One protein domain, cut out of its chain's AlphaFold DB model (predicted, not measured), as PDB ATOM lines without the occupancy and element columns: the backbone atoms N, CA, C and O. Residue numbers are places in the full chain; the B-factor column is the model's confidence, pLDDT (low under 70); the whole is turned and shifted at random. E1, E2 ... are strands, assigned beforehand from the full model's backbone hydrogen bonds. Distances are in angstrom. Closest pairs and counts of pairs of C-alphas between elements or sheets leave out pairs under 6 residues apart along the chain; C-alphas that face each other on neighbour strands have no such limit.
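AT A GLANCE: This is residues 31 to 129 of the 240 residues of an uncharacterized protein of Stachybotrys chartarum IBT 40288 (UniProt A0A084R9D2). A long, twisted sheet of four strands, E2 to E5, makes the length of this domain; at one end the small two-strand ribbon of E1 and E6 crosses it, and the long loop of residues 35 to 65 gathers at that end too. The turns at residues 75 to 80 and 110 to 114 make the other end. The printed part has 99 residues, no named helix and six named strands, E1 to E6 in chain order; it is all strand, with 42 residues in named elements, under half. The large sheet, order E2 - E3 - E4 - E5, is antiparallel; the whole is only just loose, close to compact, with a radius of gyration of the C-alphas of 15.2 A, and spans 47 by 31 by 22 A.

IN THESE COORDINATES: Find C-alpha 66 at (321.778, 320.883, 415.319); from there E2 runs 25.7 A to residue 74. E3 is residues 81 to 89, 24.7 A; E4 is 102 to 109, 23.5 A; E5 is 115 to 121, 20.1 A. E1, residues 31 to 34, begins at (326.596, 329.596, 403.717), and E6, residues 124 to 128, ends at (326.180, 335.428, 405.441).

HOW THE PARTS SIT: E2 to E5 form a meander, each strand the antiparallel neighbour of the one before. Look for N 69 and O 86 at 2.9 A between E2 and E3, N 85 and O 105 at 2.8 A between E3 and E4, and N 106 and O 118 at 2.9 A between E4 and E5. E5 runs on into E6 at 95 degrees. E6 is antiparallel to E1, with N 33 and O 125 at 2.8 A.

THE WHOLE: The farthest C-alphas, Thr 41 and Asn 112, are 47.4 A apart. The printed part has no cut; the links E1 to E2 and E3 to E4 are long. pLDDT is under 70 at residues 31 to 53, 59 to 60 and 129.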
ATOM      1  N   GLN A  31     326.874 330.958 403.265       66.19
ATOM      2  CA  GLN A  31     326.596 329.596 403.717       66.19
ATOM      3  C   GLN A  31     325.115 329.288 403.467       66.19
ATOM      4  O   GLN A  31     324.237 329.981 403.984       66.19
ATOM      5  N   ILE A  32     324.838 328.279 402.635       64.12
ATOM      6  CA  ILE A  32     323.479 327.855 402.272       64.12
ATOM      7  C   ILE A  32     323.196 326.497 402.893       64.12
ATOM      8  O   ILE A  32     323.957 325.545 402.711       64.12
ATOM      9  N   PHE A  33     322.044 326.403 403.539       67.12
ATOM     10  CA  PHE A  33     321.594 325.213 404.222       67.12
ATOM     11  C   PHE A  33     320.293 324.695 403.627       67.12
ATOM     12  O   PHE A  33     319.239 325.258 403.911       67.12
ATOM     13  N   PRO A  34     320.318 323.624 402.826       61.22
ATOM     14  CA  PRO A  34     319.081 322.969 402.428       61.22
ATOM     15  C   PRO A  34     318.429 322.314 403.654       61.22
ATOM     16  O   PRO A  34     319.132 321.757 404.492       61.22
ATOM     17  N   ALA A  35     317.096 322.290 403.729       60.03
ATOM     18  CA  ALA A  35     316.351 321.607 404.796       60.03
ATOM     19  C   ALA A  35     316.558 320.071 404.849       60.03
ATOM     20  O   ALA A  35     315.935 319.390 405.657       60.03
ATOM     21  N   GLY A  36     317.412 319.490 404.005       59.94
ATOM     22  CA  GLY A  36     317.705 318.057 403.996       59.94
ATOM     23  C   GLY A  36     318.947 317.706 404.815       59.94
ATOM     24  O   GLY A  36     319.996 318.331 404.652       59.94
ATOM     25  N   VAL A  37     318.849 316.653 405.628       59.12
ATOM     26  CA  VAL A  37     320.006 316.024 406.280       59.12
ATOM     27  C   VAL A  37     320.966 315.508 405.206       59.12
ATOM     28  O   VAL A  37     320.564 314.765 404.307       59.12
ATOM     29  N   ARG A  38     322.246 315.888 405.282       59.56
ATOM     30  CA  ARG A  38     323.282 315.332 404.403       59.56
ATOM     31  C   ARG A  38     323.989 314.165 405.097       59.56
ATOM     32  O   ARG A  38     324.431 314.340 406.227       59.56
ATOM     33  N   PRO A  39     324.173 313.010 404.432       54.56
ATOM     34  CA  PRO A  39     324.896 311.857 404.986       54.56
ATOM     35  C   PRO A  39     326.425 312.060 405.047       54.56
ATOM     36  O   PRO A  39     327.185 311.096 405.107       54.56
ATOM     37  N   GLU A  40     326.893 313.303 404.971       57.69
ATOM     38  CA  GLU A  40     328.312 313.649 404.947       57.69
ATOM     39  C   GLU A  40     328.874 313.716 406.377       57.69
ATOM     40  O   GLU A  40     328.133 313.836 407.354       57.69
ATOM     41  N   THR A  41     330.198 313.622 406.515       59.47
ATOM     42  CA  THR A  41     330.870 313.764 407.812       59.47
ATOM     43  C   THR A  41     330.600 315.154 408.389       59.47
ATOM     44  O   THR A  41     330.981 316.157 407.791       59.47
ATOM     45  N   VAL A  42     329.959 315.205 409.557       59.12
ATOM     46  CA  VAL A  42     329.698 316.447 410.293       59.12
ATOM     47  C   VAL A  42     331.007 316.975 410.877       59.12
ATOM     48  O   VAL A  42     331.714 316.245 411.574       59.12
ATOM     49  N   SER A  43     331.328 318.243 410.614       60.66
ATOM     50  CA  SER A  43     332.427 318.950 411.275       60.66
ATOM     51  C   SER A  43     331.872 319.923 412.315       60.66
ATOM     52  O   SER A  43     331.120 320.832 411.964       60.66
ATOM     53  N   ASN A  44     332.295 319.764 413.574       61.81
ATOM     54  CA  ASN A  44     331.954 320.663 414.680       61.81
ATOM     55  C   ASN A  44     333.124 321.611 414.982       61.81
ATOM     56  O   ASN A  44     334.249 321.166 415.226       61.81
ATOM     57  N   GLN A  45     332.866 322.918 415.015       57.91
ATOM     58  CA  GLN A  45     333.852 323.910 415.448       57.91
ATOM     59  C   GLN A  45     333.827 324.063 416.976       57.91
ATOM     60  O   GLN A  45     332.856 324.552 417.540       57.91
ATOM     61  N   THR A  46     334.929 323.721 417.650       61.31
ATOM     62  CA  THR A  46     335.052 323.808 419.122       61.31
ATOM     63  C   THR A  46     335.802 325.044 419.619       61.31
ATOM     64  O   THR A  46     335.923 325.260 420.823       61.31
ATOM     65  N   ARG A  47     336.341 325.861 418.707       59.66
ATOM     66  CA  ARG A  47     337.085 327.084 419.034       59.66
ATOM     67  C   ARG A  47     336.339 328.303 418.538       59.66
ATOM     68  O   ARG A  47     336.026 328.380 417.355       59.66
ATOM     69  N   THR A  48     336.163 329.293 419.403       58.31
ATOM     70  CA  THR A  48     335.442 330.532 419.086       58.31
ATOM     71  C   THR A  48     336.065 331.303 417.921       58.31
ATOM     72  O   THR A  48     335.348 331.986 417.210       58.31
ATOM     73  N   CYS A  49     337.373 331.152 417.672       56.62
ATOM     74  CA  CYS A  49     338.099 331.977 416.705       56.62
ATOM     75  C   CYS A  49     338.591 331.270 415.434       56.62
ATOM     76  O   CYS A  49     339.339 331.865 414.666       56.62
ATOM     77  N   SER A  50     338.164 330.027 415.168       54.97
ATOM     78  CA  SER A  50     338.429 329.418 413.851       54.97
ATOM     79  C   SER A  50     337.647 330.116 412.730       54.97
ATOM     80  O   SER A  50     338.111 330.124 411.602       54.97
ATOM     81  N   HIS A  51     336.492 330.709 413.059       58.97
ATOM     82  CA  HIS A  51     335.597 331.475 412.186       58.97
ATOM     83  C   HIS A  51     334.800 332.485 413.036       58.97
ATOM     84  O   HIS A  51     334.680 332.252 414.240       58.97
ATOM     85  N   SER A  52     334.199 333.527 412.437       61.25
ATOM     86  CA  SER A  52     333.265 334.467 413.109       61.25
ATOM     87  C   SER A  52     332.289 333.752 414.064       61.25
ATOM     88  O   SER A  52     331.733 332.715 413.699       61.25
ATOM     89  N   PHE A  53     332.066 334.273 415.281       65.69
ATOM     90  CA  PHE A  53     331.147 333.688 416.276       65.69
ATOM     91  C   PHE A  53     329.756 333.407 415.703       65.69
ATOM     92  O   PHE A  53     329.245 332.305 415.874       65.69
ATOM     93  N   ASP A  54     329.221 334.352 414.933       71.44
ATOM     94  CA  ASP A  54     327.893 334.261 414.320       71.44
ATOM     95  C   ASP A  54     327.859 333.309 413.120       71.44
ATOM     96  O   ASP A  54     326.794 333.026 412.571       71.44
ATOM     97  N   ALA A  55     329.022 332.835 412.670       71.62
ATOM     98  CA  ALA A  55     329.087 331.852 411.614       71.62
ATOM     99  C   ALA A  55     328.667 330.466 412.132       71.62
ATOM    100  O   ALA A  55     328.959 330.130 413.283       71.62
ATOM    101  N   PRO A  56     328.073 329.638 411.262       73.25
ATOM    102  CA  PRO A  56     327.637 328.287 411.599       73.25
ATOM    103  C   PRO A  56     328.737 327.452 412.257       73.25
ATOM    104  O   PRO A  56     329.897 327.500 411.834       73.25
ATOM    105  N   LYS A  57     328.375 326.681 413.285       74.38
ATOM    106  CA  LYS A  57     329.295 325.831 414.060       74.38
ATOM    107  C   LYS A  57     329.214 324.360 413.685       74.38
ATOM    108  O   LYS A  57     330.169 323.629 413.960       74.38
ATOM    109  N   VAL A  58     328.130 323.953 413.026       75.06
ATOM    110  CA  VAL A  58     327.917 322.587 412.535       75.06
ATOM    111  C   VAL A  58     327.718 322.613 411.022       75.06
ATOM    112  O   VAL A  58     326.720 323.130 410.517       75.06
ATOM    113  N   LEU A  59     328.678 322.052 410.280       69.88
ATOM    114  CA  LEU A  59     328.655 322.038 408.815       69.88
ATOM    115  C   LEU A  59     329.038 320.656 408.248       69.88
ATOM    116  O   LEU A  59     330.162 320.207 408.490       69.88
ATOM    117  N   PRO A  60     328.161 320.003 407.451       69.94
ATOM    118  CA  PRO A  60     326.706 320.215 407.374       69.94
ATOM    119  C   PRO A  60     326.004 319.753 408.665       69.94
ATOM    120  O   PRO A  60     326.572 318.981 409.434       69.94
ATOM    121  N   VAL A  61     324.746 320.156 408.879       76.00
ATOM    122  CA  VAL A  61     323.920 319.562 409.946       76.00
ATOM    123  C   VAL A  61     323.546 318.130 409.548       76.00
ATOM    124  O   VAL A  61     322.770 317.904 408.616       76.00
ATOM    125  N   GLY A  62     324.144 317.162 410.237       78.12
ATOM    126  CA  GLY A  62     323.822 315.740 410.153       78.12
ATOM    127  C   GLY A  62     322.653 315.333 411.056       78.12
ATOM    128  O   GLY A  62     322.113 316.134 411.818       78.12
ATOM    129  N   ASP A  63     322.288 314.054 410.984       83.56
ATOM    130  CA  ASP A  63     321.038 313.509 411.535       83.56
ATOM    131  C   ASP A  63     320.889 313.621 413.063       83.56
ATOM    132  O   ASP A  63     319.784 313.736 413.583       83.56
ATOM    133  N   THR A  64     322.002 313.647 413.793       83.88
ATOM    134  CA  THR A  64     322.024 313.763 415.261       83.88
ATOM    135  C   THR A  64     322.529 315.120 415.744       83.88
ATOM    136  O   THR A  64     322.803 315.287 416.927       83.88
ATOM    137  N   SER A  65     322.704 316.081 414.839       81.62
ATOM    138  CA  SER A  65     323.293 317.389 415.139       81.62
ATOM    139  C   SER A  65     322.288 318.514 414.930       81.62
ATOM    140  O   SER A  65     321.250 318.322 414.291       81.62
ATOM    141  N   TYR A  66     322.589 319.685 415.474       86.25
ATOM    142  CA  TYR A  66     321.778 320.883 415.319       86.25
ATOM    143  C   TYR A  66     322.644 322.136 415.455       86.25
ATOM    144  O   TYR A  66     323.704 322.100 416.075       86.25
ATOM    145  N   ASP A  67     322.177 323.229 414.864       84.50
ATOM    146  CA  ASP A  67     322.741 324.568 414.996       84.50
ATOM    147  C   ASP A  67     321.593 325.578 415.084       84.50
ATOM    148  O   ASP A  67     320.515 325.367 414.511       84.50
ATOM    149  N   TRP A  68     321.801 326.662 415.823       87.50
ATOM    150  CA  TRP A  68     320.756 327.655 416.042       87.50
ATOM    151  C   TRP A  68     321.290 329.067 416.249       87.50
ATOM    152  O   TRP A  68     322.372 329.289 416.785       87.50
ATOM    153  N   TRP A  69     320.464 330.041 415.877       87.06
ATOM    154  CA  TRP A  69     320.667 331.438 416.236       87.06
ATOM    155  C   TRP A  69     319.496 331.897 417.082       87.06
ATOM    156  O   TRP A  69     318.338 331.810 416.666       87.06
ATOM    157  N   TYR A  70     319.823 332.366 418.279       87.31
ATOM    158  CA  TYR A  70     318.878 332.777 419.300       87.31
ATOM    159  C   TYR A  70     318.958 334.289 419.490       87.31
ATOM    160  O   TYR A  70     320.039 334.837 419.700       87.31
ATOM    161  N   PHE A  71     317.807 334.950 419.447       89.44
ATOM    162  CA  PHE A  71     317.674 336.369 419.742       89.44
ATOM    163  C   PHE A  71     316.506 336.566 420.691       89.44
ATOM    164  O   PHE A  71     315.410 336.064 420.436       89.44
ATOM    165  N   ASP A  72     316.709 337.336 421.749       91.12
ATOM    166  CA  ASP A  72     315.657 337.698 422.678       91.12
ATOM    167  C   ASP A  72     315.600 339.200 422.940       91.12
ATOM    168  O   ASP A  72     316.524 339.968 422.677       91.12
ATOM    169  N   ALA A  73     314.442 339.621 423.427       88.88
ATOM    170  CA  ALA A  73     314.219 340.937 423.979       88.88
ATOM    171  C   ALA A  73     313.249 340.807 425.149       88.88
ATOM    172  O   ALA A  73     312.247 340.088 425.071       88.88
ATOM    173  N   VAL A  74     313.527 341.542 426.217       90.69
ATOM    174  CA  VAL A  74     312.648 341.685 427.376       90.69
ATOM    175  C   VAL A  74     312.359 343.172 427.535       90.69
ATOM    176  O   VAL A  74     313.260 343.993 427.379       90.69
ATOM    177  N   ALA A  75     311.098 343.529 427.779       87.94
ATOM    178  CA  ALA A  75     310.737 344.917 428.061       87.94
ATOM    179  C   ALA A  75     311.408 345.406 429.356       87.94
ATOM    180  O   ALA A  75     311.674 344.607 430.252       87.94
ATOM    181  N   ASP A  76     311.633 346.716 429.483       88.06
ATOM    182  CA  ASP A  76     312.332 347.315 430.636       88.06
ATOM    183  C   ASP A  76     311.661 347.007 431.987       88.06
ATOM    184  O   ASP A  76     312.317 346.953 433.026       88.06
ATOM    185  N   ASP A  77     310.343 346.796 431.983       88.81
ATOM    186  CA  ASP A  77     309.555 346.417 433.160       88.81
ATOM    187  C   ASP A  77     309.583 344.907 433.461       88.81
ATOM    188  O   ASP A  77     309.043 344.465 434.477       88.81
ATOM    189  N   GLY A  78     310.208 344.106 432.595       87.00
ATOM    190  CA  GLY A  78     310.352 342.662 432.734       87.00
ATOM    191  C   GLY A  78     309.082 341.849 432.465       87.00
ATOM    192  O   GLY A  78     309.105 340.638 432.679       87.00
ATOM    193  N   VAL A  79     307.971 342.461 432.026       90.75
ATOM    194  CA  VAL A  79     306.665 341.763 431.934       90.75
ATOM    195  C   VAL A  79     306.318 341.264 430.532       90.75
ATOM    196  O   VAL A  79     305.341 340.533 430.361       90.75
ATOM    197  N   GLN A  80     307.091 341.657 429.521       94.12
ATOM    198  CA  GLN A  80     306.942 341.194 428.144       94.12
ATOM    199  C   GLN A  80     308.261 340.639 427.635       94.12
ATOM    200  O   GLN A  80     309.323 341.182 427.941       94.12
ATOM    201  N   SER A  81     308.190 339.596 426.814       94.19
ATOM    202  CA  SER A  81     309.366 339.056 426.141       94.19
ATOM    203  C   SER A  81     309.059 338.592 424.724       94.19
ATOM    204  O   SER A  81     307.937 338.193 424.402       94.19
ATOM    205  N   LEU A  82     310.077 338.649 423.876       94.25
ATOM    206  CA  LEU A  82     310.107 338.080 422.538       94.25
ATOM    207  C   LEU A  82     311.368 337.233 422.436       94.25
ATOM    208  O   LEU A  82     312.444 337.691 422.796       94.25
ATOM    209  N   VAL A  83     311.233 336.029 421.906       93.94
ATOM    210  CA  VAL A  83     312.339 335.145 421.559       93.94
ATOM    211  C   VAL A  83     312.146 334.707 420.115       93.94
ATOM    212  O   VAL A  83     311.045 334.308 419.730       93.94
ATOM    213  N   VAL A  84     313.206 334.776 419.319       94.94
ATOM    214  CA  VAL A  84     313.257 334.289 417.942       94.94
ATOM    215  C   VAL A  84     314.413 333.306 417.827       94.94
ATOM    216  O   VAL A  84     315.556 333.643 418.127       94.94
ATOM    217  N   VAL A  85     314.106 332.091 417.381       92.75
ATOM    218  CA  VAL A  85     315.083 331.025 417.156       92.75
ATOM    219  C   VAL A  85     315.060 330.638 415.689       92.75
ATOM    220  O   VAL A  85     314.027 330.210 415.177       92.75
ATOM    221  N   PHE A  86     316.204 330.751 415.025       91.50
ATOM    222  CA  PHE A  86     316.448 330.143 413.722       91.50
ATOM    223  C   PHE A  86     317.106 328.794 413.971       91.50
ATOM    224  O   PHE A  86     318.193 328.756 414.537       91.50
ATOM    225  N   MET A  87     316.438 327.705 413.602       89.31
ATOM    226  CA  MET A  87     316.886 326.349 413.903       89.31
ATOM    227  C   MET A  87     317.196 325.577 412.631       89.31
ATOM    228  O   MET A  87     316.407 325.588 411.680       89.31
ATOM    229  N   GLN A  88     318.274 324.805 412.693       88.00
ATOM    230  CA  GLN A  88     318.500 323.672 411.820       88.00
ATOM    231  C   GLN A  88     318.900 322.452 412.640       88.00
ATOM    232  O   GLN A  88     319.808 322.520 413.461       88.00
ATOM    233  N   LYS A  89     318.238 321.320 412.411       87.88
ATOM    234  CA  LYS A  89     318.494 320.087 413.156       87.88
ATOM    235  C   LYS A  89     318.268 318.848 412.303       87.88
ATOM    236  O   LYS A  89     317.471 318.864 411.367       87.88
ATOM    237  N   GLY A  90     318.944 317.765 412.656       86.12
ATOM    238  CA  GLY A  90     318.637 316.444 412.125       86.12
ATOM    239  C   GLY A  90     317.294 315.895 412.623       86.12
ATOM    240  O   GLY A  90     316.695 316.408 413.579       86.12
ATOM    241  N   GLU A  91     316.797 314.843 411.966       85.62
ATOM    242  CA  GLU A  91     315.542 314.192 412.362       85.62
ATOM    243  C   GLU A  91     315.697 313.500 413.723       85.62
ATOM    244  O   GLU A  91     314.785 313.558 414.548       85.62
ATOM    245  N   ASN A  92     316.885 312.945 413.981       85.06
ATOM    246  CA  ASN A  92     317.243 312.226 415.203       85.06
ATOM    247  C   ASN A  92     318.123 313.046 416.171       85.06
ATOM    248  O   ASN A  92     318.817 312.474 417.015       85.06
ATOM    249  N   SER A  93     318.116 314.380 416.075       86.00
ATOM    250  CA  SER A  93     318.781 315.259 417.050       86.00
ATOM    251  C   SER A  93     318.165 315.102 418.446       86.00
ATOM    252  O   SER A  93     316.940 315.031 418.557       86.00
ATOM    253  N   ASP A  94     318.963 315.186 419.513       84.31
ATOM    254  CA  ASP A  94     318.440 315.189 420.890       84.31
ATOM    255  C   ASP A  94     317.802 316.529 421.306       84.31
ATOM    256  O   ASP A  94     317.193 316.624 422.373       84.31
ATOM    257  N   PHE A  95     317.876 317.549 420.441       84.38
ATOM    258  CA  PHE A  95     317.228 318.834 420.660       84.38
ATOM    259  C   PHE A  95     315.688 318.734 420.559       84.38
ATOM    260  O   PHE A  95     315.165 318.287 419.527       84.38
ATOM    261  N   PRO A  96     314.930 319.173 421.585       80.75
ATOM    262  CA  PRO A  96     313.473 319.093 421.587       80.75
ATOM    263  C   PRO A  96     312.853 320.072 420.585       80.75
ATOM    264  O   PRO A  96     313.246 321.234 420.496       80.75
ATOM    265  N   GLY A  97     311.825 319.639 419.859       82.38
ATOM    266  CA  GLY A  97     311.157 320.515 418.905       82.38
ATOM    267  C   GLY A  97     310.193 319.795 417.969       82.38
ATOM    268  O   GLY A  97     309.971 318.589 418.106       82.38
ATOM    269  N   PRO A  98     309.601 320.531 417.016       86.06
ATOM    270  CA  PRO A  98     308.805 319.939 415.948       86.06
ATOM    271  C   PRO A  98     309.650 318.960 415.115       86.06
ATOM    272  O   PRO A  98     310.874 319.093 415.026       86.06
ATOM    273  N   ALA A  99     308.987 318.010 414.450       87.00
ATOM    274  CA  ALA A  99     309.598 317.115 413.462       87.00
ATOM    275  C   ALA A  99     309.885 317.865 412.143       87.00
ATOM    276  O   ALA A  99     309.362 317.531 411.084       87.00
ATOM    277  N   LEU A 100     310.664 318.940 412.249       87.56
ATOM    278  CA  LEU A 100     311.126 319.804 411.173       87.56
ATOM    279  C   LEU A 100     312.645 319.914 411.271       87.56
ATOM    280  O   LEU A 100     313.197 320.053 412.363       87.56
ATOM    281  N   THR A 101     313.304 319.880 410.123       87.56
ATOM    282  CA  THR A 101     314.765 319.950 410.003       87.56
ATOM    283  C   THR A 101     315.281 321.380 409.855       87.56
ATOM    284  O   THR A 101     316.439 321.647 410.161       87.56
ATOM    285  N   ALA A 102     314.424 322.317 409.438       88.75
ATOM    286  CA  ALA A 102     314.701 323.748 409.431       88.75
ATOM    287  C   ALA A 102     313.421 324.548 409.716       88.75
ATOM    288  O   ALA A 102     312.372 324.310 409.106       88.75
ATOM    289  N   TYR A 103     313.484 325.485 410.664       92.00
ATOM    290  CA  TYR A 103     312.340 326.321 411.033       92.00
ATOM    291  C   TYR A 103     312.753 327.602 411.763       92.00
ATOM    292  O   TYR A 103     313.828 327.691 412.354       92.00
ATOM    293  N   VAL A 104     311.848 328.580 411.769       94.19
ATOM    294  CA  VAL A 104     311.899 329.736 412.669       94.19
ATOM    295  C   VAL A 104     310.848 329.549 413.753       94.19
ATOM    296  O   VAL A 104     309.676 329.328 413.449       94.19
ATOM    297  N   GLN A 105     311.248 329.634 415.018       94.81
ATOM    298  CA  GLN A 105     310.331 329.623 416.151       94.81
ATOM    299  C   GLN A 105     310.288 331.002 416.799       94.81
ATOM    300  O   GLN A 105     311.324 331.582 417.112       94.81
ATOM    301  N   ILE A 106     309.080 331.524 416.997       95.38
ATOM    302  CA  ILE A 106     308.846 332.823 417.624       95.38
ATOM    303  C   ILE A 106     308.018 332.592 418.881       95.38
ATOM    304  O   ILE A 106     306.865 332.170 418.792       95.38
ATOM    305  N   THR A 107     308.586 332.907 420.041       94.88
ATOM    306  CA  THR A 107     307.891 332.854 421.328       94.88
ATOM    307  C   THR A 107     307.686 334.264 421.857       94.88
ATOM    308  O   THR A 107     308.599 335.086 421.840       94.88
ATOM    309  N   ARG A 108     306.473 334.571 422.315       94.94
ATOM    310  CA  ARG A 108     306.113 335.879 422.876       94.94
ATOM    311  C   ARG A 108     305.400 335.699 424.198       94.94
ATOM    312  O   ARG A 108     304.494 334.874 424.266       94.94
ATOM    313  N   THR A 109     305.734 336.528 425.177       96.38
ATOM    314  CA  THR A 109     304.982 336.683 426.427       96.38
ATOM    315  C   THR A 109     304.445 338.105 426.491       96.38
ATOM    316  O   THR A 109     305.209 339.063 426.385       96.38
ATOM    317  N   LEU A 110     303.127 338.250 426.620       94.31
ATOM    318  CA  LEU A 110     302.449 339.539 426.751       94.31
ATOM    319  C   LEU A 110     302.302 339.934 428.225       94.31
ATOM    320  O   LEU A 110     302.289 339.081 429.109       94.31
ATOM    321  N   SER A 111     302.075 341.223 428.483       94.38
ATOM    322  CA  SER A 111     301.970 341.779 429.842       94.38
ATOM    323  C   SER A 111     300.824 341.205 430.674       94.38
ATOM    324  O   SER A 111     300.857 341.257 431.898       94.38
ATOM    325  N   ASN A 112     299.805 340.641 430.026       93.69
ATOM    326  CA  ASN A 112     298.701 339.952 430.693       93.69
ATOM    327  C   ASN A 112     299.023 338.481 431.041       93.69
ATOM    328  O   ASN A 112     298.120 337.746 431.433       93.69
ATOM    329  N   GLY A 113     300.272 338.041 430.850       89.44
ATOM    330  CA  GLY A 113     300.733 336.672 431.077       89.44
ATOM    331  C   GLY A 113     300.440 335.695 429.935       89.44
ATOM    332  O   GLY A 113     300.803 334.526 430.030       89.44
ATOM    333  N   THR A 114     299.792 336.131 428.848       95.25
ATOM    334  CA  THR A 114     299.524 335.250 427.701       95.25
ATOM    335  C   THR A 114     300.820 334.969 426.949       95.25
ATOM    336  O   THR A 114     301.508 335.910 426.550       95.25
ATOM    337  N   ALA A 115     301.119 333.692 426.709       93.19
ATOM    338  CA  ALA A 115     302.260 333.266 425.909       93.19
ATOM    339  C   ALA A 115     301.816 332.613 424.594       93.19
ATOM    340  O   ALA A 115     300.859 331.839 424.563       93.19
ATOM    341  N   PHE A 116     302.538 332.901 423.514       93.56
ATOM    342  CA  PHE A 116     302.333 332.307 422.194       93.56
ATOM    343  C   PHE A 116     303.644 331.729 421.682       93.56
ATOM    344  O   PHE A 116     304.704 332.305 421.913       93.56
ATOM    345  N   THR A 117     303.566 330.611 420.966       94.88
ATOM    346  CA  THR A 117     304.680 330.076 420.179       94.88
ATOM    347  C   THR A 117     304.187 329.780 418.773       94.88
ATOM    348  O   THR A 117     303.219 329.044 418.594       94.88
ATOM    349  N   GLU A 118     304.851 330.361 417.783       95.19
ATOM    350  CA  GLU A 118     304.620 330.122 416.362       95.19
ATOM    351  C   GLU A 118     305.848 329.425 415.775       95.19
ATOM    352  O   GLU A 118     306.980 329.759 416.116       95.19
ATOM    353  N   THR A 119     305.634 328.419 414.929       95.94
ATOM    354  CA  THR A 119     306.703 327.680 414.247       95.94
ATOM    355  C   THR A 119     306.472 327.760 412.749       95.94
ATOM    356  O   THR A 119     305.434 327.327 412.253       95.94
ATOM    357  N   LEU A 120     307.456 328.302 412.043       94.88
ATOM    358  CA  LEU A 120     307.429 328.536 410.609       94.88
ATOM    359  C   LEU A 120     308.444 327.597 409.943       94.88
ATOM    360  O   LEU A 120     309.647 327.823 410.101       94.88
ATOM    361  N   PRO A 121     308.012 326.533 409.240       93.31
ATOM    362  CA  PRO A 121     308.931 325.691 408.481       93.31
ATOM    363  C   PRO A 121     309.586 326.502 407.358       93.31
ATOM    364  O   PRO A 121     308.944 327.367 406.759       93.31
ATOM    365  N   VAL A 122     310.851 326.212 407.063       89.25
ATOM    366  CA  VAL A 122     311.585 326.845 405.959       89.25
ATOM    367  C   VAL A 122     312.286 325.793 405.107       89.25
ATOM    368  O   VAL A 122     312.748 324.779 405.620       89.25
ATOM    369  N   ASP A 123     312.399 326.052 403.806       82.88
ATOM    370  CA  ASP A 123     313.072 325.134 402.874       82.88
ATOM    371  C   ASP A 123     314.603 325.239 402.947       82.88
ATOM    372  O   ASP A 123     315.321 324.306 402.573       82.88
ATOM    373  N   GLN A 124     315.113 326.391 403.398       75.94
ATOM    374  CA  GLN A 124     316.542 326.632 403.564       75.94
ATOM    375  C   GLN A 124     316.855 327.768 404.543       75.94
ATOM    376  O   GLN A 124     316.116 328.752 404.629       75.94
ATOM    377  N   GLY A 125     317.995 327.649 405.222       76.94
ATOM    378  CA  GLY A 125     318.657 328.732 405.948       76.94
ATOM    379  C   GLY A 125     319.783 329.334 405.108       76.94
ATOM    380  O   GLY A 125     320.462 328.623 404.366       76.94
ATOM    381  N   ILE A 126     319.993 330.646 405.202       77.25
ATOM    382  CA  ILE A 126     321.127 331.319 404.561       77.25
ATOM    383  C   ILE A 126     321.799 332.199 405.606       77.25
ATOM    384  O   ILE A 126     321.178 333.130 406.116       77.25
ATOM    385  N   VAL A 127     323.068 331.919 405.895       76.06
ATOM    386  CA  VAL A 127     323.882 332.724 406.808       76.06
ATOM    387  C   VAL A 127     325.022 333.338 406.011       76.06
ATOM    388  O   VAL A 127     325.834 332.644 405.402       76.06
ATOM    389  N   SER A 128     325.072 334.666 406.001       72.56
ATOM    390  CA  SER A 128     326.180 335.428 405.441       72.56
ATOM    391  C   SER A 128     326.746 336.287 406.551       72.56
ATOM    392  O   SER A 128     326.038 337.118 407.113       72.56
ATOM    393  N   THR A 129     328.024 336.102 406.855       66.56
ATOM    394  CA  THR A 129     328.726 336.960 407.808       66.56
ATOM    395  C   THR A 129     329.474 338.040 407.036       66.56
ATOM    396  O   THR A 129     330.094 337.778 406.006       66.56
TER     397      THR A 129